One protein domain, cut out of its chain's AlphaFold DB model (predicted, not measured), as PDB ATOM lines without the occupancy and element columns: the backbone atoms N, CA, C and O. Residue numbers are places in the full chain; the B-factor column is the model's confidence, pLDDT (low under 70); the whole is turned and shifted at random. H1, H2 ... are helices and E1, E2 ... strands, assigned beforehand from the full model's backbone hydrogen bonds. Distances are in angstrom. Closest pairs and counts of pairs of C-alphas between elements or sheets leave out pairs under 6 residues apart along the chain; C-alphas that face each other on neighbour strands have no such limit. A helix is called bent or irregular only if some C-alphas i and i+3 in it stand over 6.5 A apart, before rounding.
ATOM      1  N   ARG A 448     166.380 251.414 165.944       88.94
ATOM      2  CA  ARG A 448     167.668 252.096 166.173       88.94
ATOM      3  C   ARG A 448     167.922 253.245 165.189       88.94
ATOM      4  O   ARG A 448     168.542 254.246 165.543       88.94
ATOM      5  N   PHE A 449     167.416 253.145 163.955       89.44
ATOM      6  CA  PHE A 449     167.535 254.220 162.967       89.44
ATOM      7  C   PHE A 449     166.620 255.398 163.307       89.44
ATOM      8  O   PHE A 449     166.998 256.550 163.094       89.44
ATOM      9  N   ILE A 450     165.449 255.125 163.890       86.94
ATOM     10  CA  ILE A 450     164.549 256.159 164.412       86.94
ATOM     11  C   ILE A 450     165.224 256.888 165.576       86.94
ATOM     12  O   ILE A 450     165.210 258.118 165.604       86.94
ATOM     13  N   GLN A 451     165.882 256.161 166.484       87.69
ATOM     14  CA  GLN A 451     166.646 256.766 167.579       87.69
ATOM     15  C   GLN A 451     167.790 257.642 167.079       87.69
ATOM     16  O   GLN A 451     167.933 258.778 167.528       87.69
ATOM     17  N   LYS A 452     168.573 257.147 166.113       90.06
ATOM     18  CA  LYS A 452     169.654 257.918 165.495       90.06
ATOM     19  C   LYS A 452     169.128 259.211 164.868       90.06
ATOM     20  O   LYS A 452     169.624 260.287 165.185       90.06
ATOM     21  N   ARG A 453     168.052 259.125 164.079       89.88
ATOM     22  CA  ARG A 453     167.398 260.297 163.479       89.88
ATOM     23  C   ARG A 453     166.886 261.281 164.533       89.88
ATOM     24  O   ARG A 453     166.977 262.490 164.334       89.88
ATOM     25  N   LEU A 454     166.353 260.790 165.652       90.06
ATOM     26  CA  LEU A 454     165.891 261.633 166.754       90.06
ATOM     27  C   LEU A 454     167.058 262.378 167.419       90.06
ATOM     28  O   LEU A 454     166.962 263.591 167.602       90.06
ATOM     29  N   LYS A 455     168.183 261.700 167.687       91.44
ATOM     30  CA  LYS A 455     169.427 262.332 168.171       91.44
ATOM     31  C   LYS A 455     169.919 263.417 167.208       91.44
ATOM     32  O   LYS A 455     170.176 264.546 167.630       91.44
ATOM     33  N   ASP A 456     169.957 263.115 165.910       90.94
ATOM     34  CA  ASP A 456     170.358 264.069 164.870       90.94
ATOM     35  C   ASP A 456     169.424 265.291 164.833       90.94
ATOM     36  O   ASP A 456     169.880 266.435 164.802       90.94
ATOM     37  N   THR A 457     168.112 265.072 164.952       89.94
ATOM     38  CA  THR A 457     167.110 266.150 164.961       89.94
ATOM     39  C   THR A 457     167.230 267.023 166.217       89.94
ATOM     40  O   THR A 457     167.127 268.252 166.136       89.94
ATOM     41  N   ILE A 458     167.488 266.434 167.390       89.75
ATOM     42  CA  ILE A 458     167.768 267.187 168.625       89.75
ATOM     43  C   ILE A 458     169.015 268.059 168.425       89.75
ATOM     44  O   ILE A 458     168.999 269.253 168.745       89.75
ATOM     45  N   LEU A 459     170.081 267.491 167.853       89.00
ATOM     46  CA  LEU A 459     171.322 268.205 167.570       89.00
ATOM     47  C   LEU A 459     171.099 269.369 166.592       89.00
ATOM     48  O   LEU A 459     171.597 270.472 166.828       89.00
ATOM     49  N   GLU A 460     170.321 269.172 165.529       88.81
ATOM     50  CA  GLU A 460     169.948 270.228 164.582       88.81
ATOM     51  C   GLU A 460     169.153 271.359 165.237       88.81
ATOM     52  O   GLU A 460     169.427 272.537 164.993       88.81
ATOM     53  N   ASN A 461     168.206 271.034 166.118       88.00
ATOM     54  CA  ASN A 461     167.476 272.047 166.876       88.00
ATOM     55  C   ASN A 461     168.419 272.843 167.791       88.00
ATOM     56  O   ASN A 461     168.327 274.069 167.872       88.00
ATOM     57  N   ILE A 462     169.398 272.188 168.422       87.12
ATOM     58  CA  ILE A 462     170.423 272.885 169.211       87.12
ATOM     59  C   ILE A 462     171.259 273.816 168.329       87.12
ATOM     60  O   ILE A 462     171.497 274.959 168.737       87.12
ATOM     61  N   LYS A 463     171.670 273.363 167.136       86.25
ATOM     62  CA  LYS A 463     172.393 274.180 166.147       86.25
ATOM     63  C   LYS A 463     171.591 275.433 165.785       86.25
ATOM     64  O   LYS A 463     172.122 276.536 165.908       86.25
ATOM     65  N   LYS A 464     170.300 275.286 165.461       85.75
ATOM     66  CA  LYS A 464     169.384 276.405 165.164       85.75
ATOM     67  C   LYS A 464     169.289 277.390 166.333       85.75
ATOM     68  O   LYS A 464     169.498 278.587 166.147       85.75
ATOM     69  N   ILE A 465     169.097 276.897 167.559       83.94
ATOM     70  CA  ILE A 465     169.021 277.739 168.769       83.94
ATOM     71  C   ILE A 465     170.329 278.511 169.017       83.94
ATOM     72  O   ILE A 465     170.300 279.622 169.549       83.94
ATOM     73  N   VAL A 466     171.495 277.923 168.714       81.69
ATOM     74  CA  VAL A 466     172.793 278.616 168.833       81.69
ATOM     75  C   VAL A 466     172.949 279.673 167.739       81.69
ATOM     76  O   VAL A 466     173.300 280.804 168.071       81.69
ATOM     77  N   ALA A 467     172.650 279.325 166.486       79.06
ATOM     78  CA  ALA A 467     172.800 280.204 165.328       79.06
ATOM     79  C   ALA A 467     171.897 281.445 165.419       79.06
ATOM     80  O   ALA A 467     172.383 282.568 165.308       79.06
ATOM     81  N   ILE A 468     170.608 281.262 165.737       77.69
ATOM     82  CA  ILE A 468     169.628 282.358 165.850       77.69
ATOM     83  C   ILE A 468     170.022 283.351 166.949       77.69
ATOM     84  O   ILE A 468     169.882 284.560 166.790       77.69
ATOM     85  N   LYS A 469     170.543 282.860 168.080       74.56
ATOM     86  CA  LYS A 469     170.910 283.726 169.211       74.56
ATOM     87  C   LYS A 469     172.246 284.443 169.022       74.56
ATOM     88  O   LYS A 469     172.544 285.330 169.822       74.56
ATOM     89  N   LYS A 470     173.070 284.043 168.047       72.75
ATOM     90  CA  LYS A 470     174.415 284.591 167.827       72.75
ATOM     91  C   LYS A 470     174.785 284.644 166.333       72.75
ATOM     92  O   LYS A 470     175.724 283.960 165.926       72.75
ATOM     93  N   PRO A 471     174.116 285.500 165.539       69.50
ATOM     94  CA  PRO A 471     174.356 285.614 164.096       69.50
ATOM     95  C   PRO A 471     175.746 286.169 163.730       69.50
ATOM     96  O   PRO A 471     176.158 286.071 162.584       69.50
ATOM     97  N   ALA A 472     176.481 286.740 164.692       71.06
ATOM     98  CA  ALA A 472     177.798 287.348 164.488       71.06
ATOM     99  C   ALA A 472     178.995 286.390 164.693       71.06
ATOM    100  O   ALA A 472     180.139 286.832 164.639       71.06
ATOM    101  N   LEU A 473     178.762 285.107 165.002       74.44
ATOM    102  CA  LEU A 473     179.838 284.130 165.217       74.44
ATOM    103  C   LEU A 473     180.238 283.441 163.909       74.44
ATOM    104  O   LEU A 473     179.384 283.110 163.093       74.44
ATOM    105  N   ASN A 474     181.534 283.168 163.744       77.50
ATOM    106  CA  ASN A 474     182.018 282.346 162.635       77.50
ATOM    107  C   ASN A 474     181.719 280.847 162.869       77.50
ATOM    108  O   ASN A 474     181.421 280.426 163.989       77.50
ATOM    109  N   ASN A 475     181.824 280.023 161.820       77.00
ATOM    110  CA  ASN A 475     181.462 278.599 161.882       77.00
ATOM    111  C   ASN A 475     182.217 277.819 162.978       77.00
ATOM    112  O   ASN A 475     181.600 277.046 163.706       77.00
ATOM    113  N   LEU A 476     183.514 278.085 163.176       78.44
ATOM    114  CA  LEU A 476     184.326 277.434 164.217       78.44
ATOM    115  C   LEU A 476     183.871 277.809 165.638       78.44
ATOM    116  O   LEU A 476     183.821 276.969 166.536       78.44
ATOM    117  N   GLN A 477     183.491 279.068 165.855       79.50
ATOM    118  CA  GLN A 477     182.951 279.534 167.133       79.50
ATOM    119  C   GLN A 477     181.547 278.983 167.398       79.50
ATOM    120  O   GLN A 477     181.189 278.737 168.552       79.50
ATOM    121  N   ILE A 478     180.738 278.790 166.353       76.62
ATOM    122  CA  ILE A 478     179.426 278.143 166.460       76.62
ATOM    123  C   ILE A 478     179.604 276.680 166.885       76.62
ATOM    124  O   ILE A 478     178.939 276.247 167.828       76.62
ATOM    125  N   GLU A 479     180.534 275.949 166.265       81.44
ATOM    126  CA  GLU A 479     180.859 274.565 166.628       81.44
ATOM    127  C   GLU A 479     181.341 274.432 168.076       81.44
ATOM    128  O   GLU A 479     180.804 273.605 168.818       81.44
ATOM    129  N   ASP A 480     182.251 275.297 168.536       82.56
ATOM    130  CA  ASP A 480     182.683 275.322 169.941       82.56
ATOM    131  C   ASP A 480     181.499 275.557 170.900       82.56
ATOM    132  O   ASP A 480     181.356 274.897 171.936       82.56
ATOM    133  N   LYS A 481     180.575 276.464 170.555       80.38
ATOM    134  CA  LYS A 481     179.375 276.712 171.374       80.38
ATOM    135  C   LYS A 481     178.396 275.545 171.374       80.38
ATOM    136  O   LYS A 481     177.731 275.336 172.392       80.38
ATOM    137  N   ILE A 482     178.304 274.792 170.282       83.56
ATOM    138  CA  ILE A 482     177.511 273.561 170.219       83.56
ATOM    139  C   ILE A 482     178.141 272.501 171.124       83.56
ATOM    140  O   ILE A 482     177.452 271.981 171.997       83.56
ATOM    141  N   GLN A 483     179.447 272.253 171.008       84.81
ATOM    142  CA  GLN A 483     180.154 271.272 171.841       84.81
ATOM    143  C   GLN A 483     180.044 271.593 173.337       84.81
ATOM    144  O   GLN A 483     179.774 270.711 174.154       84.81
ATOM    145  N   ASN A 484     180.141 272.873 173.699       84.25
ATOM    146  CA  ASN A 484     179.928 273.330 175.072       84.25
ATOM    147  C   ASN A 484     178.497 273.083 175.581       84.25
ATOM    148  O   ASN A 484     178.307 272.823 176.770       84.25
ATOM    149  N   LYS A 485     177.478 273.147 174.712       82.56
ATOM    150  CA  LYS A 485     176.101 272.782 175.085       82.56
ATOM    151  C   LYS A 485     175.923 271.275 175.240       82.56
ATOM    152  O   LYS A 485     175.288 270.867 176.206       82.56
ATOM    153  N   LEU A 486     176.493 270.477 174.336       85.75
ATOM    154  CA  LEU A 486     176.407 269.011 174.379       85.75
ATOM    155  C   LEU A 486     177.074 268.431 175.633       85.75
ATOM    156  O   LEU A 486     176.571 267.488 176.231       85.75
ATOM    157  N   ARG A 487     178.170 269.044 176.092       87.06
ATOM    158  CA  ARG A 487     178.849 268.676 177.348       87.06
ATOM    159  C   ARG A 487     178.238 269.328 178.593       87.06
ATOM    160  O   ARG A 487     178.685 269.070 179.708       87.06
ATOM    161  N   GLY A 488     177.267 270.218 178.407       88.69
ATOM    162  CA  GLY A 488     176.778 271.132 179.429       88.69
ATOM    163  C   GLY A 488     175.293 270.966 179.728       88.69
ATOM    164  O   GLY A 488     174.761 269.860 179.830       88.69
ATOM    165  N   PHE A 489     174.627 272.104 179.919       90.81
ATOM    166  CA  PHE A 489     173.235 272.167 180.353       90.81
ATOM    167  C   PHE A 489     172.346 272.875 179.331       90.81
ATOM    168  O   PHE A 489     172.726 273.905 178.764       90.81
ATOM    169  N   LEU A 490     171.117 272.387 179.196       91.00
ATOM    170  CA  LEU A 490     170.024 273.051 178.500       91.00
ATOM    171  C   LEU A 490     169.142 273.800 179.502       91.00
ATOM    172  O   LEU A 490     168.843 273.296 180.583       91.00
ATOM    173  N   LYS A 491     168.719 275.020 179.151       91.75
ATOM    174  CA  LYS A 491     167.725 275.777 179.931       91.75
ATOM    175  C   LYS A 491     166.314 275.253 179.654       91.75
ATOM    176  O   LYS A 491     166.028 274.849 178.525       91.75
ATOM    177  N   LYS A 492     165.398 275.402 180.614       92.19
ATOM    178  CA  LYS A 492     163.964 275.075 180.468       92.19
ATOM    179  C   LYS A 492     163.324 275.624 179.184       92.19
ATOM    180  O   LYS A 492     162.601 274.906 178.499       92.19
ATOM    181  N   SER A 493     163.628 276.872 178.816       90.12
ATOM    182  CA  SER A 493     163.103 277.494 177.590       90.12
ATOM    183  C   SER A 493     163.600 276.807 176.311       90.12
ATOM    184  O   SER A 493     162.868 276.724 175.338       90.12
ATOM    185  N   GLN A 494     164.844 276.315 176.316       90.75
ATOM    186  CA  GLN A 494     165.445 275.616 175.176       90.75
ATOM    187  C   GLN A 494     164.879 274.205 175.053       90.75
ATOM    188  O   GLN A 494     164.593 273.767 173.950       90.75
ATOM    189  N   CYS A 495     164.664 273.526 176.184       92.50
ATOM    190  CA  CYS A 495     163.992 272.229 176.203       92.50
ATOM    191  C   CYS A 495     162.578 272.347 175.623       92.50
ATOM    192  O   CYS A 495     162.195 271.539 174.787       92.50
ATOM    193  N   ARG A 496     161.833 273.395 176.007       92.00
ATOM    194  CA  ARG A 496     160.503 273.682 175.454       92.00
ATOM    195  C   ARG A 496     160.537 273.839 173.934       92.00
ATOM    196  O   ARG A 496     159.752 273.203 173.251       92.00
ATOM    197  N   GLU A 497     161.444 274.669 173.429       90.19
ATOM    198  CA  GLU A 497     161.593 274.941 171.993       90.19
ATOM    199  C   GLU A 497     161.935 273.673 171.199       90.19
ATOM    200  O   GLU A 497     161.290 273.391 170.195       90.19
ATOM    201  N   ILE A 498     162.883 272.866 171.691       90.81
ATOM    202  CA  ILE A 498     163.247 271.589 171.062       90.81
ATOM    203  C   ILE A 498     162.039 270.646 171.035       90.81
ATOM    204  O   ILE A 498     161.724 270.094 169.989       90.81
ATOM    205  N   LEU A 499     161.335 270.483 172.158       92.31
ATOM    206  CA  LEU A 499     160.206 269.556 172.245       92.31
ATOM    207  C   LEU A 499     159.002 269.995 171.402       92.31
ATOM    208  O   LEU A 499     158.384 269.140 170.780       92.31
ATOM    209  N   CYS A 500     158.692 271.295 171.335       89.50
ATOM    210  CA  CYS A 500     157.628 271.814 170.466       89.50
ATOM    211  C   CYS A 500     157.902 271.541 168.980       89.50
ATOM    212  O   CYS A 500     156.961 271.381 168.212       89.50
ATOM    213  N   ASN A 501     159.174 271.488 168.576       87.50
ATOM    214  CA  ASN A 501     159.551 271.177 167.198       87.50
ATOM    215  C   ASN A 501     159.542 269.668 166.902       87.50
ATOM    216  O   ASN A 501     159.510 269.286 165.736       87.50
ATOM    217  N   LEU A 502     159.628 268.819 167.932       86.69
ATOM    218  CA  LEU A 502     159.706 267.361 167.791       86.69
ATOM    219  C   LEU A 502     158.342 266.668 167.901       86.69
ATOM    220  O   LEU A 502     158.141 265.642 167.259       86.69
ATOM    221  N   TYR A 503     157.428 267.204 168.712       89.12
ATOM    222  CA  TYR A 503     156.194 266.524 169.106       89.12
ATOM    223  C   TYR A 503     154.959 267.421 168.962       89.12
ATOM    224  O   TYR A 503     155.025 268.629 169.190       89.12
ATOM    225  N   GLY A 504     153.811 266.809 168.642       86.06
ATOM    226  CA  GLY A 504     152.501 267.468 168.675       86.06
ATOM    227  C   GLY A 504     152.053 267.817 170.100       86.06
ATOM    228  O   GLY A 504     152.670 267.396 171.077       86.06
ATOM    229  N   GLU A 505     150.963 268.578 170.245       86.56
ATOM    230  CA  GLU A 505     150.586 269.190 171.532       86.56
ATOM    231  C   GLU A 505     150.447 268.208 172.706       86.56
ATOM    232  O   GLU A 505     150.853 268.535 173.824       86.56
ATOM    233  N   ASN A 506     149.872 267.023 172.478       85.81
ATOM    234  CA  ASN A 506     149.618 266.047 173.541       85.81
ATOM    235  C   ASN A 506     150.914 265.391 174.036       85.81
ATOM    236  O   ASN A 506     151.189 265.395 175.238       85.81
ATOM    237  N   ASP A 507     151.748 264.902 173.119       89.19
ATOM    238  CA  ASP A 507     153.044 264.304 173.451       89.19
ATOM    239  C   ASP A 507     154.017 265.323 174.035       89.19
ATOM    240  O   ASP A 507     154.712 265.042 175.014       89.19
ATOM    241  N   PHE A 508     153.996 266.544 173.496       91.25
ATOM    242  CA  PHE A 508     154.736 267.665 174.053       91.25
ATOM    243  C   PHE A 508     154.370 267.886 175.524       91.25
ATOM    244  O   PHE A 508     155.271 267.974 176.354       91.25
ATOM    245  N   LYS A 509     153.077 267.952 175.878       90.19
ATOM    246  CA  LYS A 509     152.641 268.181 177.270       90.19
ATOM    247  C   LYS A 509     153.167 267.094 178.213       90.19
ATOM    248  O   LYS A 509     153.728 267.427 179.259       90.19
ATOM    249  N   ASN A 510     153.043 265.825 177.827       89.94
ATOM    250  CA  ASN A 510     153.459 264.681 178.646       89.94
ATOM    251  C   ASN A 510     154.981 264.641 178.862       89.94
ATOM    252  O   ASN A 510     155.467 264.547 179.997       89.94
ATOM    253  N   LEU A 511     155.753 264.763 177.780       93.12
ATOM    254  CA  LEU A 511     157.211 264.745 177.854       93.12
ATOM    255  C   LEU A 511     157.757 266.009 178.530       93.12
ATOM    256  O   LEU A 511     158.668 265.932 179.354       93.12
ATOM    257  N   TYR A 512     157.171 267.179 178.260       93.69
ATOM    258  CA  TYR A 512     157.595 268.434 178.877       93.69
ATOM    259  C   TYR A 512     157.374 268.444 180.392       93.69
ATOM    260  O   TYR A 512     158.229 268.959 181.114       93.69
ATOM    261  N   ALA A 513     156.287 267.844 180.892       92.12
ATOM    262  CA  ALA A 513     156.070 267.669 182.329       92.12
ATOM    263  C   ALA A 513     157.180 266.816 182.968       92.12
ATOM    264  O   ALA A 513     157.756 267.209 183.986       92.12
ATOM    265  N   THR A 514     157.549 265.710 182.316       92.94
ATOM    266  CA  THR A 514     158.647 264.834 182.757       92.94
ATOM    267  C   THR A 514     159.978 265.589 182.782       92.94
ATOM    268  O   THR A 514     160.670 265.595 183.799       92.94
ATOM    269  N   VAL A 515     160.305 266.323 181.713       94.06
ATOM    270  CA  VAL A 515     161.518 267.152 181.656       94.06
ATOM    271  C   VAL A 515     161.510 268.234 182.735       94.06
ATOM    272  O   VAL A 515     162.546 268.475 183.345       94.06
ATOM    273  N   CYS A 516     160.365 268.865 183.016       92.00
ATOM    274  CA  CYS A 516     160.259 269.872 184.074       92.00
ATOM    275  C   CYS A 516     160.554 269.296 185.463       92.00
ATOM    276  O   CYS A 516     161.167 269.990 186.270       92.00
ATOM    277  N   SER A 517     160.160 268.047 185.724       92.25
ATOM    278  CA  SER A 517     160.458 267.364 186.989       92.25
ATOM    279  C   SER A 517     161.943 267.013 187.159       92.25
ATOM    280  O   SER A 517     162.428 266.948 188.284       92.25
ATOM    281  N   ALA A 518     162.677 266.863 186.052       91.62
ATOM    282  CA  ALA A 518     164.111 266.567 186.029       91.62
ATOM    283  C   ALA A 518     165.008 267.826 186.015       91.62
ATOM    284  O   ALA A 518     166.235 267.730 185.964       91.62
ATOM    285  N   LEU A 519     164.430 269.034 186.037       92.56
ATOM    286  CA  LEU A 519     165.218 270.266 186.093       92.56
ATOM    287  C   LEU A 519     165.873 270.435 187.466       92.56
ATOM    288  O   LEU A 519     165.261 270.237 188.512       92.56
ATOM    289  N   ASN A 520     167.115 270.909 187.465       90.56
ATOM    290  CA  ASN A 520     167.770 271.353 188.688       90.56
ATOM    291  C   ASN A 520     167.176 272.689 189.198       90.56
ATOM    292  O   ASN A 520     166.486 273.384 188.447       90.56
ATOM    293  N   PRO A 521     167.522 273.137 190.424       89.19
ATOM    294  CA  PRO A 521     167.001 274.384 191.006       89.19
ATOM    295  C   PRO A 521     167.299 275.676 190.221       89.19
ATOM    296  O   PRO A 521     166.835 276.745 190.598       89.19
ATOM    297  N   ARG A 522     168.112 275.619 189.158       89.38
ATOM    298  CA  ARG A 522     168.432 276.751 188.272       89.38
ATOM    299  C   ARG A 522     167.721 276.648 186.915       89.38
ATOM    300  O   ARG A 522     168.202 277.248 185.950       89.38
ATOM    301  N   ASP A 523     166.644 275.864 186.824       92.62
ATOM    302  CA  ASP A 523     165.870 275.602 185.601       92.62
ATOM    303  C   ASP A 523     166.728 275.069 184.440       92.62
ATOM    304  O   ASP A 523     166.597 275.478 183.275       92.62
ATOM    305  N   LYS A 524     167.659 274.162 184.761       92.50
ATOM    306  CA  LYS A 524     168.575 273.547 183.797       92.50
ATOM    307  C   LYS A 524     168.620 272.028 183.942       92.50
ATOM    308  O   LYS A 524     168.565 271.515 185.052       92.50
ATOM    309  N   ILE A 525     168.833 271.334 182.831       94.56
ATOM    310  CA  ILE A 525     169.041 269.878 182.761       94.56
ATOM    311  C   ILE A 525     170.325 269.585 181.982       94.56
ATOM    312  O   ILE A 525     170.692 270.367 181.099       94.56
ATOM    313  N   LYS A 526     171.054 268.517 182.322       94.00
ATOM    314  CA  LYS A 526     172.221 268.101 181.523       94.00
ATOM    315  C   LYS A 526     171.748 267.652 180.141       94.00
ATOM    316  O   LYS A 526     170.709 267.013 180.039       94.00
ATOM    317  N   PHE A 527     172.508 267.957 179.088       92.94
ATOM    318  CA  PHE A 527     172.120 267.561 177.725       92.94
ATOM    319  C   PHE A 527     171.884 266.049 177.610       92.94
ATOM    320  O   PHE A 527     170.839 265.646 177.117       92.94
ATOM    321  N   ILE A 528     172.807 265.241 178.142       90.56
ATOM    322  CA  ILE A 528     172.710 263.774 178.119       90.56
ATOM    323  C   ILE A 528     171.416 263.310 178.798       90.56
ATOM    324  O   ILE A 528     170.685 262.508 178.246       90.56
ATOM    325  N   GLU A 529     171.082 263.854 179.966       92.56
ATOM    326  CA  GLU A 529     169.864 263.484 180.696       92.56
ATOM    327  C   GLU A 529     168.590 263.871 179.928       92.56
ATOM    328  O   GLU A 529     167.659 263.078 179.825       92.56
ATOM    329  N   PHE A 530     168.570 265.061 179.317       94.62
ATOM    330  CA  PHE A 530     167.478 265.477 178.437       94.62
ATOM    331  C   PHE A 530     167.333 264.548 177.225       94.62
ATOM    332  O   PHE A 530     166.225 264.127 176.909       94.62
ATOM    333  N   GLU A 531     168.441 264.212 176.564       93.94
ATOM    334  CA  GLU A 531     168.460 263.296 175.424       93.94
ATOM    335  C   GLU A 531     167.922 261.911 175.818       93.94
ATOM    336  O   GLU A 531     167.036 261.393 175.143       93.94
ATOM    337  N   GLN A 532     168.359 261.360 176.956       93.81
ATOM    338  CA  GLN A 532     167.871 260.078 177.478       93.81
ATOM    339  C   GLN A 532     166.367 260.100 177.795       93.81
ATOM    340  O   GLN A 532     165.666 259.135 177.491       93.81
ATOM    341  N   LEU A 533     165.835 261.203 178.340       94.12
ATOM    342  CA  LEU A 533     164.394 261.359 178.580       94.12
ATOM    343  C   LEU A 533     163.581 261.362 177.280       94.12
ATOM    344  O   LEU A 533     162.539 260.712 177.207       94.12
ATOM    345  N   VAL A 534     164.056 262.079 176.259       93.44
ATOM    346  CA  VAL A 534     163.394 262.143 174.949       93.44
ATOM    347  C   VAL A 534     163.406 260.771 174.274       93.44
ATOM    348  O   VAL A 534     162.366 260.293 173.820       93.44
ATOM    349  N   LEU A 535     164.561 260.105 174.266       93.25
ATOM    350  CA  LEU A 535     164.709 258.768 173.695       93.25
ATOM    351  C   LEU A 535     163.859 257.729 174.440       93.25
ATOM    352  O   LEU A 535     163.180 256.924 173.804       93.25
ATOM    353  N   GLY A 536     163.838 257.782 175.774       92.69
ATOM    354  CA  GLY A 536     163.001 256.923 176.611       92.69
ATOM    355  C   GLY A 536     161.506 257.130 176.371       92.69
ATOM    356  O   GLY A 536     160.750 256.164 176.341       92.69
ATOM    357  N   TYR A 537     161.063 258.368 176.146       92.25
ATOM    358  CA  TYR A 537     159.666 258.643 175.808       92.25
ATOM    359  C   TYR A 537     159.283 258.059 174.444       92.25
ATOM    360  O   TYR A 537     158.279 257.355 174.341       92.25
ATOM    361  N   GLN A 538     160.117 258.270 173.419       90.19
ATOM    362  CA  GLN A 538     159.889 257.700 172.088       90.19
ATOM    363  C   GLN A 538     159.853 256.166 172.115       90.19
ATOM    364  O   GLN A 538     159.028 255.548 171.443       90.19
ATOM    365  N   GLN A 539     160.746 255.560 172.895       92.88
ATOM    366  CA  GLN A 539     160.813 254.115 173.084       92.88
ATOM    367  C   GLN A 539     159.549 253.575 173.772       92.88
ATOM    368  O   GLN A 539     158.981 252.601 173.287       92.88
ATOM    369  N   LYS A 540     159.037 254.238 174.816       91.06
ATOM    370  CA  LYS A 540     157.780 253.846 175.484       91.06
ATOM    371  C   LYS A 540     156.550 253.950 174.588       91.06
ATOM    372  O   LYS A 540     155.677 253.092 174.671       91.06
ATOM    373  N   ILE A 541     156.468 254.985 173.744       88.25
ATOM    374  CA  ILE A 541     155.394 255.084 172.743       88.25
ATOM    375  C   ILE A 541     155.450 253.868 171.826       88.25
ATOM    376  O   ILE A 541     154.452 253.173 171.670       88.25
ATOM    377  N   ARG A 542     156.637 253.559 171.291       88.38
ATOM    378  CA  ARG A 542     156.798 252.431 170.375       88.38
ATOM    379  C   ARG A 542     156.427 251.096 171.015       88.38
ATOM    380  O   ARG A 542     155.762 250.293 170.375       88.38
ATOM    381  N   GLU A 543     156.819 250.871 172.267       88.50
ATOM    382  CA  GLU A 543     156.421 249.672 173.013       88.50
ATOM    383  C   GLU A 543     154.911 249.574 173.180       88.50
ATOM    384  O   GLU A 543     154.345 248.506 172.980       88.50
ATOM    385  N   LYS A 544     154.256 250.683 173.528       88.25
ATOM    386  CA  LYS A 544     152.802 250.716 173.664       88.25
ATOM    387  C   LYS A 544     152.117 250.377 172.338       88.25
ATOM    388  O   LYS A 544     151.183 249.583 172.339       88.25
ATOM    389  N   ASP A 545     152.601 250.940 171.234       84.81
ATOM    390  CA  ASP A 545     152.041 250.714 169.898       84.81
ATOM    391  C   ASP A 545     152.237 249.267 169.417       84.81
ATOM    392  O   ASP A 545     151.441 248.755 168.633       84.81
ATOM    393  N   LEU A 546     153.304 248.603 169.870       87.00
ATOM    394  CA  LEU A 546     153.643 247.239 169.471       87.00
ATOM    395  C   LEU A 546     153.189 246.164 170.458       87.00
ATOM    396  O   LEU A 546     153.242 244.995 170.091       87.00
ATOM    397  N   ALA A 547     152.757 246.513 171.670       86.81
ATOM    398  CA  ALA A 547     152.504 245.553 172.747       86.81
ATOM    399  C   ALA A 547     151.583 244.404 172.308       86.81
ATOM    400  O   ALA A 547     151.974 243.240 172.357       86.81
ATOM    401  N   GLU A 548     150.405 244.738 171.774       84.19
ATOM    402  CA  GLU A 548     149.432 243.743 171.310       84.19
ATOM    403  C   GLU A 548     149.988 242.880 170.166       84.19
ATOM    404  O   GLU A 548     149.726 241.681 170.072       84.19
ATOM    405  N   TYR A 549     150.782 243.485 169.287       87.12
ATOM    406  CA  TYR A 549     151.370 242.788 168.157       87.12
ATOM    407  C   TYR A 549     152.485 241.827 168.584       87.12
ATOM    408  O   TYR A 549     152.536 240.697 168.103       87.12
ATOM    409  N   VAL A 550     153.355 242.247 169.504       88.25
ATOM    410  CA  VAL A 550     154.417 241.408 170.073       88.25
ATOM    411  C   VAL A 550     153.812 240.229 170.833       88.25
ATOM    412  O   VAL A 550     154.306 239.111 170.697       88.25
ATOM    413  N   ASP A 551     152.719 240.441 171.566       88.12
ATOM    414  CA  ASP A 551     152.005 239.362 172.254       88.12
ATOM    415  C   ASP A 551     151.439 238.338 171.258       88.12
ATOM    416  O   ASP A 551     151.601 237.129 171.438       88.12
ATOM    417  N   ARG A 552     150.848 238.806 170.151       88.31
ATOM    418  CA  ARG A 552     150.364 237.933 169.069       88.31
ATOM    419  C   ARG A 552     151.509 237.200 168.366       88.31
ATOM    420  O   ARG A 552     151.385 236.001 168.128       88.31
ATOM    421  N   PHE A 553     152.628 237.871 168.093       89.19
ATOM    422  CA  PHE A 553     153.830 237.249 167.525       89.19
ATOM    423  C   PHE A 553     154.343 236.120 168.427       89.19
ATOM    424  O   PHE A 553     154.534 235.000 167.966       89.19
ATOM    425  N   LYS A 554     154.472 236.374 169.734       88.38
ATOM    426  CA  LYS A 554     154.891 235.358 170.711       88.38
ATOM    427  C   LYS A 554     153.894 234.203 170.838       88.38
ATOM    428  O   LYS A 554     154.297 233.092 171.149       88.38
ATOM    429  N   SER A 555     152.602 234.435 170.590       88.56
ATOM    430  CA  SER A 555     151.588 233.371 170.657       88.56
ATOM    431  C   SER A 555     151.682 232.348 169.518       88.56
ATOM    432  O   SER A 555     151.310 231.190 169.710       88.56
ATOM    433  N   VAL A 556     152.189 232.760 168.349       89.69
ATOM    434  CA  VAL A 556     152.378 231.873 167.186       89.69
ATOM    435  C   VAL A 556     153.785 231.267 167.129       89.69
ATOM    436  O   VAL A 556     153.989 230.258 166.460       89.69
ATOM    437  N   ASP A 557     154.750 231.852 167.842       87.06
ATOM    438  CA  ASP A 557     156.115 231.344 168.017       87.06
ATOM    439  C   ASP A 557     156.131 230.171 169.019       87.06
ATOM    440  O   ASP A 557     156.337 230.327 170.222       87.06
ATOM    441  N   HIS A 558     155.823 228.973 168.523       83.38
ATOM    442  CA  HIS A 558     155.615 227.784 169.354       83.38
ATOM    443  C   HIS A 558     156.896 227.260 170.019       83.38
ATOM    444  O   HIS A 558     156.825 226.674 171.102       83.38
ATOM    445  N   ASP A 559     158.053 227.447 169.389       80.94
ATOM    446  CA  ASP A 559     159.369 227.050 169.892       80.94
ATOM    447  C   ASP A 559     160.091 228.165 170.661       80.94
ATOM    448  O   ASP A 559     161.084 227.881 171.335       80.94
ATOM    449  N   ASN A 560     159.530 229.381 170.683       81.56
ATOM    450  CA  ASN A 560     160.049 230.554 171.392       81.56
ATOM    451  C   ASN A 560     161.494 230.891 170.998       81.56
ATOM    452  O   ASN A 560     162.292 231.323 171.838       81.56
ATOM    453  N   ASP A 561     161.848 230.669 169.733       78.62
ATOM    454  CA  ASP A 561     163.185 230.955 169.210       78.62
ATOM    455  C   ASP A 561     163.278 232.357 168.567       78.62
ATOM    456  O   ASP A 561     164.366 232.818 168.194       78.62
ATOM    457  N   GLY A 562     162.147 233.074 168.498       83.50
ATOM    458  CA  GLY A 562     162.025 234.404 167.915       83.50
ATOM    459  C   GLY A 562     161.934 234.420 166.389       83.50
ATOM    460  O   GLY A 562     162.039 235.502 165.795       83.50
ATOM    461  N   VAL A 563     161.773 233.259 165.747       86.69
ATOM    462  CA  VAL A 563     161.701 233.087 164.295       86.69
ATOM    463  C   VAL A 563     160.502 232.217 163.926       86.69
ATOM    464  O   VAL A 563     160.497 231.008 164.104       86.69
ATOM    465  N   ILE A 564     159.508 232.812 163.271       87.19
ATOM    466  CA  ILE A 564     158.316 232.071 162.850       87.19
ATOM    467  C   ILE A 564     158.441 231.571 161.412       87.19
ATOM    468  O   ILE A 564     158.998 232.242 160.540       87.19
ATOM    469  N   ASN A 565     157.911 230.384 161.129       88.81
ATOM    470  CA  ASN A 565     157.848 229.836 159.775       88.81
ATOM    471  C   ASN A 565     156.657 230.409 158.977       88.81
ATOM    472  O   ASN A 565     155.824 231.149 159.498       88.81
ATOM    473  N   LEU A 566     156.547 230.052 157.692       86.44
ATOM    474  CA  LEU A 566     155.474 230.540 156.813       86.44
ATOM    475  C   LEU A 566     154.052 230.220 157.310       86.44
ATOM    476  O   LEU A 566     153.134 231.001 157.069       86.44
ATOM    477  N   GLN A 567     153.854 229.085 157.978       85.62
ATOM    478  CA  GLN A 567     152.545 228.698 158.500       85.62
ATOM    479  C   GLN A 567     152.167 229.555 159.715       85.62
ATOM    480  O   GLN A 567     151.104 230.172 159.719       85.62
ATOM    481  N   GLN A 568     153.082 229.688 160.675       87.50
ATOM    482  CA  GLN A 568     152.921 230.564 161.842       87.50
ATOM    483  C   GLN A 568     152.766 232.038 161.434       87.50
ATOM    484  O   GLN A 568     151.983 232.777 162.024       87.50
ATOM    485  N   PHE A 569     153.455 232.472 160.373       88.00
ATOM    486  CA  PHE A 569     153.282 233.809 159.805       88.00
ATOM    487  C   PHE A 569     151.860 234.026 159.273       88.00
ATOM    488  O   PHE A 569     151.249 235.052 159.557       88.00
ATOM    489  N   LYS A 570     151.289 233.059 158.543       84.44
ATOM    490  CA  LYS A 570     149.891 233.143 158.081       84.44
ATOM    491  C   LYS A 570     148.911 233.214 159.251       84.44
ATOM    492  O   LYS A 570     147.960 233.990 159.193       84.44
ATOM    493  N   GLU A 571     149.153 232.453 160.316       85.69
ATOM    494  CA  GLU A 571     148.356 232.511 161.547       85.69
ATOM    495  C   GLU A 571     148.442 233.891 162.211       85.69
ATOM    496  O   GLU A 571     147.410 234.472 162.555       85.69
ATOM    497  N   LEU A 572     149.644 234.471 162.295       86.12
ATOM    498  CA  LEU A 572     149.846 235.831 162.794       86.12
ATOM    499  C   LEU A 572     149.068 236.862 161.971       86.12
ATOM    500  O   LEU A 572     148.413 237.732 162.541       86.12
ATOM    501  N   VAL A 573     149.092 236.757 160.640       83.12
ATOM    502  CA  VAL A 573     148.346 237.669 159.760       83.12
ATOM    503  C   VAL A 573     146.837 237.570 160.013       83.12
ATOM    504  O   VAL A 573     146.170 238.600 160.142       83.12
ATOM    505  N   VAL A 574     146.295 236.353 160.144       80.88
ATOM    506  CA  VAL A 574     144.872 236.146 160.462       80.88
ATOM    507  C   VAL A 574     144.517 236.783 161.806       80.88
ATOM    508  O   VAL A 574     143.503 237.474 161.906       80.88
ATOM    509  N   LEU A 575     145.368 236.608 162.821       79.00
ATOM    510  CA  LEU A 575     145.164 237.209 164.137       79.00
ATOM    511  C   LEU A 575     145.154 238.741 164.058       79.00
ATOM    512  O   LEU A 575     144.285 239.373 164.656       79.00
ATOM    513  N   VAL A 576     146.086 239.342 163.320       74.25
ATOM    514  CA  VAL A 576     146.252 240.805 163.249       74.25
ATOM    515  C   VAL A 576     145.271 241.473 162.258       74.25
ATOM    516  O   VAL A 576     145.179 242.698 162.214       74.25
ATOM    517  N   GLN A 577     144.476 240.697 161.505       65.50
ATOM    518  CA  GLN A 577     143.442 241.182 160.570       65.50
ATOM    519  C   GLN A 577     143.958 242.259 159.596       65.50
ATOM    520  O   GLN A 577     143.340 243.317 159.379       65.50
ATOM    521  N   THR A 578     145.129 242.023 159.007       59.25
ATOM    522  CA  THR A 578     145.691 242.916 157.992       59.25
ATOM    523  C   THR A 578     145.022 242.608 156.649       59.25
ATOM    524  O   THR A 578     145.146 241.517 156.109       59.25
ATOM    525  N   GLY A 579     144.269 243.562 156.091       55.88
ATOM    526  CA  GLY A 579     143.654 243.438 154.756       55.88
ATOM    527  C   GLY A 579     144.664 243.607 153.615       55.88
ATOM    528  O   GLY A 579     144.296 244.040 152.531       55.88
ATOM    529  N   VAL A 580     145.945 243.355 153.890       58.62
ATOM    530  CA  VAL A 580     147.078 243.651 153.012       58.62
ATOM    531  C   VAL A 580     147.474 242.375 152.291       58.62
ATOM    532  O   VAL A 580     147.651 241.339 152.927       58.62
ATOM    533  N   ASN A 581     147.662 242.451 150.975       63.78
ATOM    534  CA  ASN A 581     148.240 241.346 150.227       63.78
ATOM    535  C   ASN A 581     149.765 241.310 150.445       63.78
ATOM    536  O   ASN A 581     150.503 242.132 149.909       63.78
ATOM    537  N   TYR A 582     150.238 240.380 151.273       68.12
ATOM    538  CA  TYR A 582     151.652 240.229 151.635       68.12
ATOM    539  C   TYR A 582     152.409 239.244 150.727       68.12
ATOM    540  O   TYR A 582     153.606 239.050 150.940       68.12
ATOM    541  N   THR A 583     151.755 238.628 149.728       67.69
ATOM    542  CA  THR A 583     152.324 237.533 148.913       67.69
ATOM    543  C   THR A 583     153.625 237.908 148.214       67.69
ATOM    544  O   THR A 583     154.543 237.091 148.177       67.69
ATOM    545  N   ASP A 584     153.738 239.142 147.721       64.12
ATOM    546  CA  ASP A 584     154.951 239.613 147.048       64.12
ATOM    547  C   ASP A 584     156.069 239.945 148.039       64.12
ATOM    548  O   ASP A 584     157.233 239.630 147.794       64.12
ATOM    549  N   ALA A 585     155.715 240.505 149.200       63.31
ATOM    550  CA  ALA A 585     156.665 240.887 150.242       63.31
ATOM    551  C   ALA A 585     157.320 239.675 150.926       63.31
ATOM    552  O   ALA A 585     158.446 239.781 151.407       63.31
ATOM    553  N   ILE A 586     156.637 238.525 150.942       71.38
ATOM    554  CA  ILE A 586     157.152 237.271 151.510       71.38
ATOM    555  C   ILE A 586     157.663 236.281 150.451       71.38
ATOM    556  O   ILE A 586     158.034 235.152 150.787       71.38
ATOM    557  N   ARG A 587     157.684 236.657 149.162       68.88
ATOM    558  CA  ARG A 587     158.022 235.744 148.058       68.88
ATOM    559  C   ARG A 587     159.464 235.238 148.180       68.88
ATOM    560  O   ARG A 587     160.427 235.984 148.014       68.88
ATOM    561  N   GLY A 588     159.613 233.935 148.423       66.88
ATOM    562  CA  GLY A 588     160.911 233.277 148.618       66.88
ATOM    563  C   GLY A 588     161.442 233.316 150.055       66.88
ATOM    564  O   GLY A 588     162.531 232.805 150.297       66.88
ATOM    565  N   MET A 589     160.687 233.875 151.006       74.94
ATOM    566  CA  MET A 589     161.009 233.811 152.431       74.94
ATOM    567  C   MET A 589     160.434 232.534 153.050       74.94
ATOM    568  O   MET A 589     159.274 232.189 152.833       74.94
ATOM    569  N   THR A 590     161.250 231.825 153.829       77.06
ATOM    570  CA  THR A 590     160.856 230.578 154.509       77.06
ATOM    571  C   THR A 590     160.666 230.748 156.014       77.06
ATOM    572  O   THR A 590     159.980 229.935 156.635       77.06
ATOM    573  N   SER A 591     161.232 231.806 156.596       83.25
ATOM    574  CA  SER A 591     161.100 232.155 158.007       83.25
ATOM    575  C   SER A 591     161.181 233.668 158.212       83.25
ATOM    576  O   SER A 591     161.771 234.376 157.392       83.25
ATOM    577  N   PHE A 592     160.606 234.154 159.310       86.38
ATOM    578  CA  PHE A 592     160.379 235.572 159.566       86.38
ATOM    579  C   PHE A 592     160.759 235.932 161.002       86.38
ATOM    580  O   PHE A 592     160.284 235.319 161.955       86.38
ATOM    581  N   THR A 593     161.595 236.957 161.164       88.88
ATOM    582  CA  THR A 593     161.838 237.585 162.473       88.88
ATOM    583  C   THR A 593     160.740 238.604 162.793       88.88
ATOM    584  O   THR A 593     159.991 239.015 161.900       88.88
ATOM    585  N   LEU A 594     160.669 239.087 164.040       87.25
ATOM    586  CA  LEU A 594     159.773 240.196 164.405       87.25
ATOM    587  C   LEU A 594     159.949 241.403 163.466       87.25
ATOM    588  O   LEU A 594     158.962 241.969 162.995       87.25
ATOM    589  N   SER A 595     161.198 241.765 163.165       87.44
ATOM    590  CA  SER A 595     161.551 242.878 162.276       87.44
ATOM    591  C   SER A 595     161.040 242.664 160.852       87.44
ATOM    592  O   SER A 595     160.511 243.593 160.246       87.44
ATOM    593  N   ASP A 596     161.126 241.437 160.327       85.69
ATOM    594  CA  ASP A 596     160.586 241.114 159.001       85.69
ATOM    595  C   ASP A 596     159.060 241.220 158.998       85.69
ATOM    596  O   ASP A 596     158.476 241.823 158.099       85.69
ATOM    597  N   CYS A 597     158.407 240.714 160.045       85.19
ATOM    598  CA  CYS A 597     156.957 240.771 160.159       85.19
ATOM    599  C   CYS A 597     156.451 242.221 160.287       85.19
ATOM    600  O   CYS A 597     155.497 242.604 159.608       85.19
ATOM    601  N   ILE A 598     157.124 243.061 161.085       83.44
ATOM    602  CA  ILE A 598     156.831 244.501 161.180       83.44
ATOM    603  C   ILE A 598     157.160 245.212 159.862       83.44
ATOM    604  O   ILE A 598     156.420 246.101 159.460       83.44
ATOM    605  N   GLY A 599     158.214 244.827 159.144       79.38
ATOM    606  CA  GLY A 599     158.526 245.391 157.829       79.38
ATOM    607  C   GLY A 599     157.445 245.101 156.783       79.38
ATOM    608  O   GLY A 599     157.066 245.995 156.026       79.38
ATOM    609  N   VAL A 600     156.914 243.875 156.777       76.69
ATOM    610  CA  VAL A 600     155.871 243.422 155.844       76.69
ATOM    611  C   VAL A 600     154.501 244.005 156.201       76.69
ATOM    612  O   VAL A 600     153.783 244.473 155.322       76.69
ATOM    613  N   MET A 601     154.132 244.013 157.485       71.19
ATOM    614  CA  MET A 601     152.783 244.389 157.930       71.19
ATOM    615  C   MET A 601     152.675 245.828 158.477       71.19
ATOM    616  O   MET A 601     151.578 246.355 158.680       71.19
ATOM    617  N   GLY A 602     153.802 246.498 158.720       59.31
ATOM    618  CA  GLY A 602     153.898 247.720 159.529       59.31
ATOM    619  C   GLY A 602     153.298 248.986 158.930       59.31
ATOM    620  O   GLY A 602     153.001 249.910 159.688       59.31
ATOM    621  N   LYS A 603     153.075 249.059 157.610       53.66
ATOM    622  CA  LYS A 603     152.485 250.265 156.994       53.66
ATOM    623  C   LYS A 603     151.035 250.511 157.441       53.66
ATOM    624  O   LYS A 603     150.650 251.674 157.558       53.66
ATOM    625  N   ASP A 604     150.291 249.455 157.779       51.22
ATOM    626  CA  ASP A 604     148.905 249.552 158.264       51.22
ATOM    627  C   ASP A 604     148.736 249.211 159.749       51.22
ATOM    628  O   ASP A 604     147.825 249.739 160.387       51.22
ATOM    629  N   LEU A 605     149.642 248.426 160.345       50.50
ATOM    630  CA  LEU A 605     149.654 248.179 161.795       50.50
ATOM    631  C   LEU A 605     149.800 249.473 162.606       50.50
ATOM    632  O   LEU A 605     149.106 249.662 163.599       50.50
ATOM    633  N   ILE A 606     150.632 250.405 162.130       47.19
ATOM    634  CA  ILE A 606     150.820 251.714 162.773       47.19
ATOM    635  C   ILE A 606     149.581 252.611 162.581       47.19
ATOM    636  O   ILE A 606     149.300 253.457 163.422       47.19
ATOM    637  N   LYS A 607     148.792 252.414 161.515       41.94
ATOM    638  CA  LYS A 607     147.560 253.185 161.267       41.94
ATOM    639  C   LYS A 607     146.337 252.633 162.004       41.94
ATOM    640  O   LYS A 607     145.461 253.418 162.358       41.94
ATOM    641  N   LYS A 608     146.253 251.316 162.232       40.97
ATOM    642  CA  LYS A 608     145.110 250.676 162.912       40.97
ATOM    643  C   LYS A 608     145.181 250.744 164.441       40.97
ATOM    644  O   LYS A 608     144.129 250.807 165.059       40.97
ATOM    645  N   VAL A 609     146.374 250.811 165.039       38.78
ATOM    646  CA  VAL A 609     146.544 251.019 166.498       38.78
ATOM    647  C   VAL A 609     146.322 252.494 166.905       38.78
ATOM    648  O   VAL A 609     146.209 252.816 168.084       38.78
ATOM    649  N   LEU A 610     146.180 253.398 165.927       32.91
ATOM    650  CA  LEU A 610     145.888 254.825 166.115       32.91
ATOM    651  C   LEU A 610     144.420 255.211 165.818       32.91
ATOM    652  O   LEU A 610     144.156 256.365 165.471       32.91
TER     653      LEU A 610
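What this domain is: This is residues 448 to 610 of the 611 residues of a protein of Stentor coeruleus (UniProt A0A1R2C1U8). Two lobes sit at the ends of a long bent helix, H5. In the larger lobe H1 and H4 pack on the arm H5a, H3 lies between H1 and H4, and H2 is at one end, with a two-strand ladder of E1 and E2; in the smaller lobe H6 packs on the arm H5b, beside a second ladder of E3 and E4 and the less well formed H7. The printed part has 163 residues, in the order H1 H2 E1 H3 H4 E2 H5 E3 H6 E4 H7; both sheets are antiparallel, E1 - E2 and E3 - E4. It is mostly helix, loose, with a radius of gyration of the C-alphas of 21.2 A, and elongated, spanning 63 by 33 by 27 A.

How they stand to each other: H1, residues 448 to 469, touches H2, residues 475 to 486, at a steep tilt of 59 degrees, opposite ways; the closest C-alphas, of Lys 463 and Ile 482, are 6.6 A apart. E1, residues 489 to 491, and E2, residues 524 to 526, are antiparallel neighbours, with N 490 and O 525 within hydrogen-bond range at 2.8 A. H3, residues 492 to 502, and H4, residues 505 to 517, form a helical hairpin at a shallow tilt of 30 degrees, closest at C-alphas Leu 499 and Phe 508, 6.1 A. H3 touches H1 with C-alphas Ile 498 and Asn 461 closest, 6.0 A. H5, residues 527 to 556, was assigned as one helix by its hydrogen bonds but is bent: C-alphas 545 and 548 are 7.6 A apart, and its arms H5a, residues 527 to 545, and H5b, residues 548 to 556, stand at a steep tilt of 59 degrees. H5a touches H1, with C-alphas Leu 535 and Gln 451 closest, 6.7 A, and H4, with Tyr 537 and Leu 511 closest, 6.9 A. H5b touches H6, residues 566 to 576, at a steep tilt of 35.1 degrees, only just past shallow; C-alphas Val 556 and Gln 568 are closest, 5.5 A. E3, residues 563 to 565, and E4, residues 591 to 593, are antiparallel neighbours, with N 592 and O 564 2.8 A apart, within hydrogen-bond range. H7, residues 594 to 608, is irregular, with C-alphas 600 and 603 7.7 A apart, and is close to but not clearly touching H5b. Every O i to N i+4 pair is within range in H2, H3, H4, H5a, H5b and H6, but 17 of 18 in H1 and 8 of 11 in H7.

Where its parts are: H1 starts at C-alpha 448 (167.668, 252.096, 166.173) and is 31.9 A long; H5a is 27.4 A long. H7 ends at C-alpha 608 (145.110, 250.676, 162.912).

The domain as a whole: The two farthest C-alphas, of Ala 472 and Gln 567, are 64.1 A apart. The printed part has no cut. The link from H6 to E4, residues 577 to 590, is long. The pLDDT is under 70 at 21 residues, among them 577 to 585 and 602 to 610.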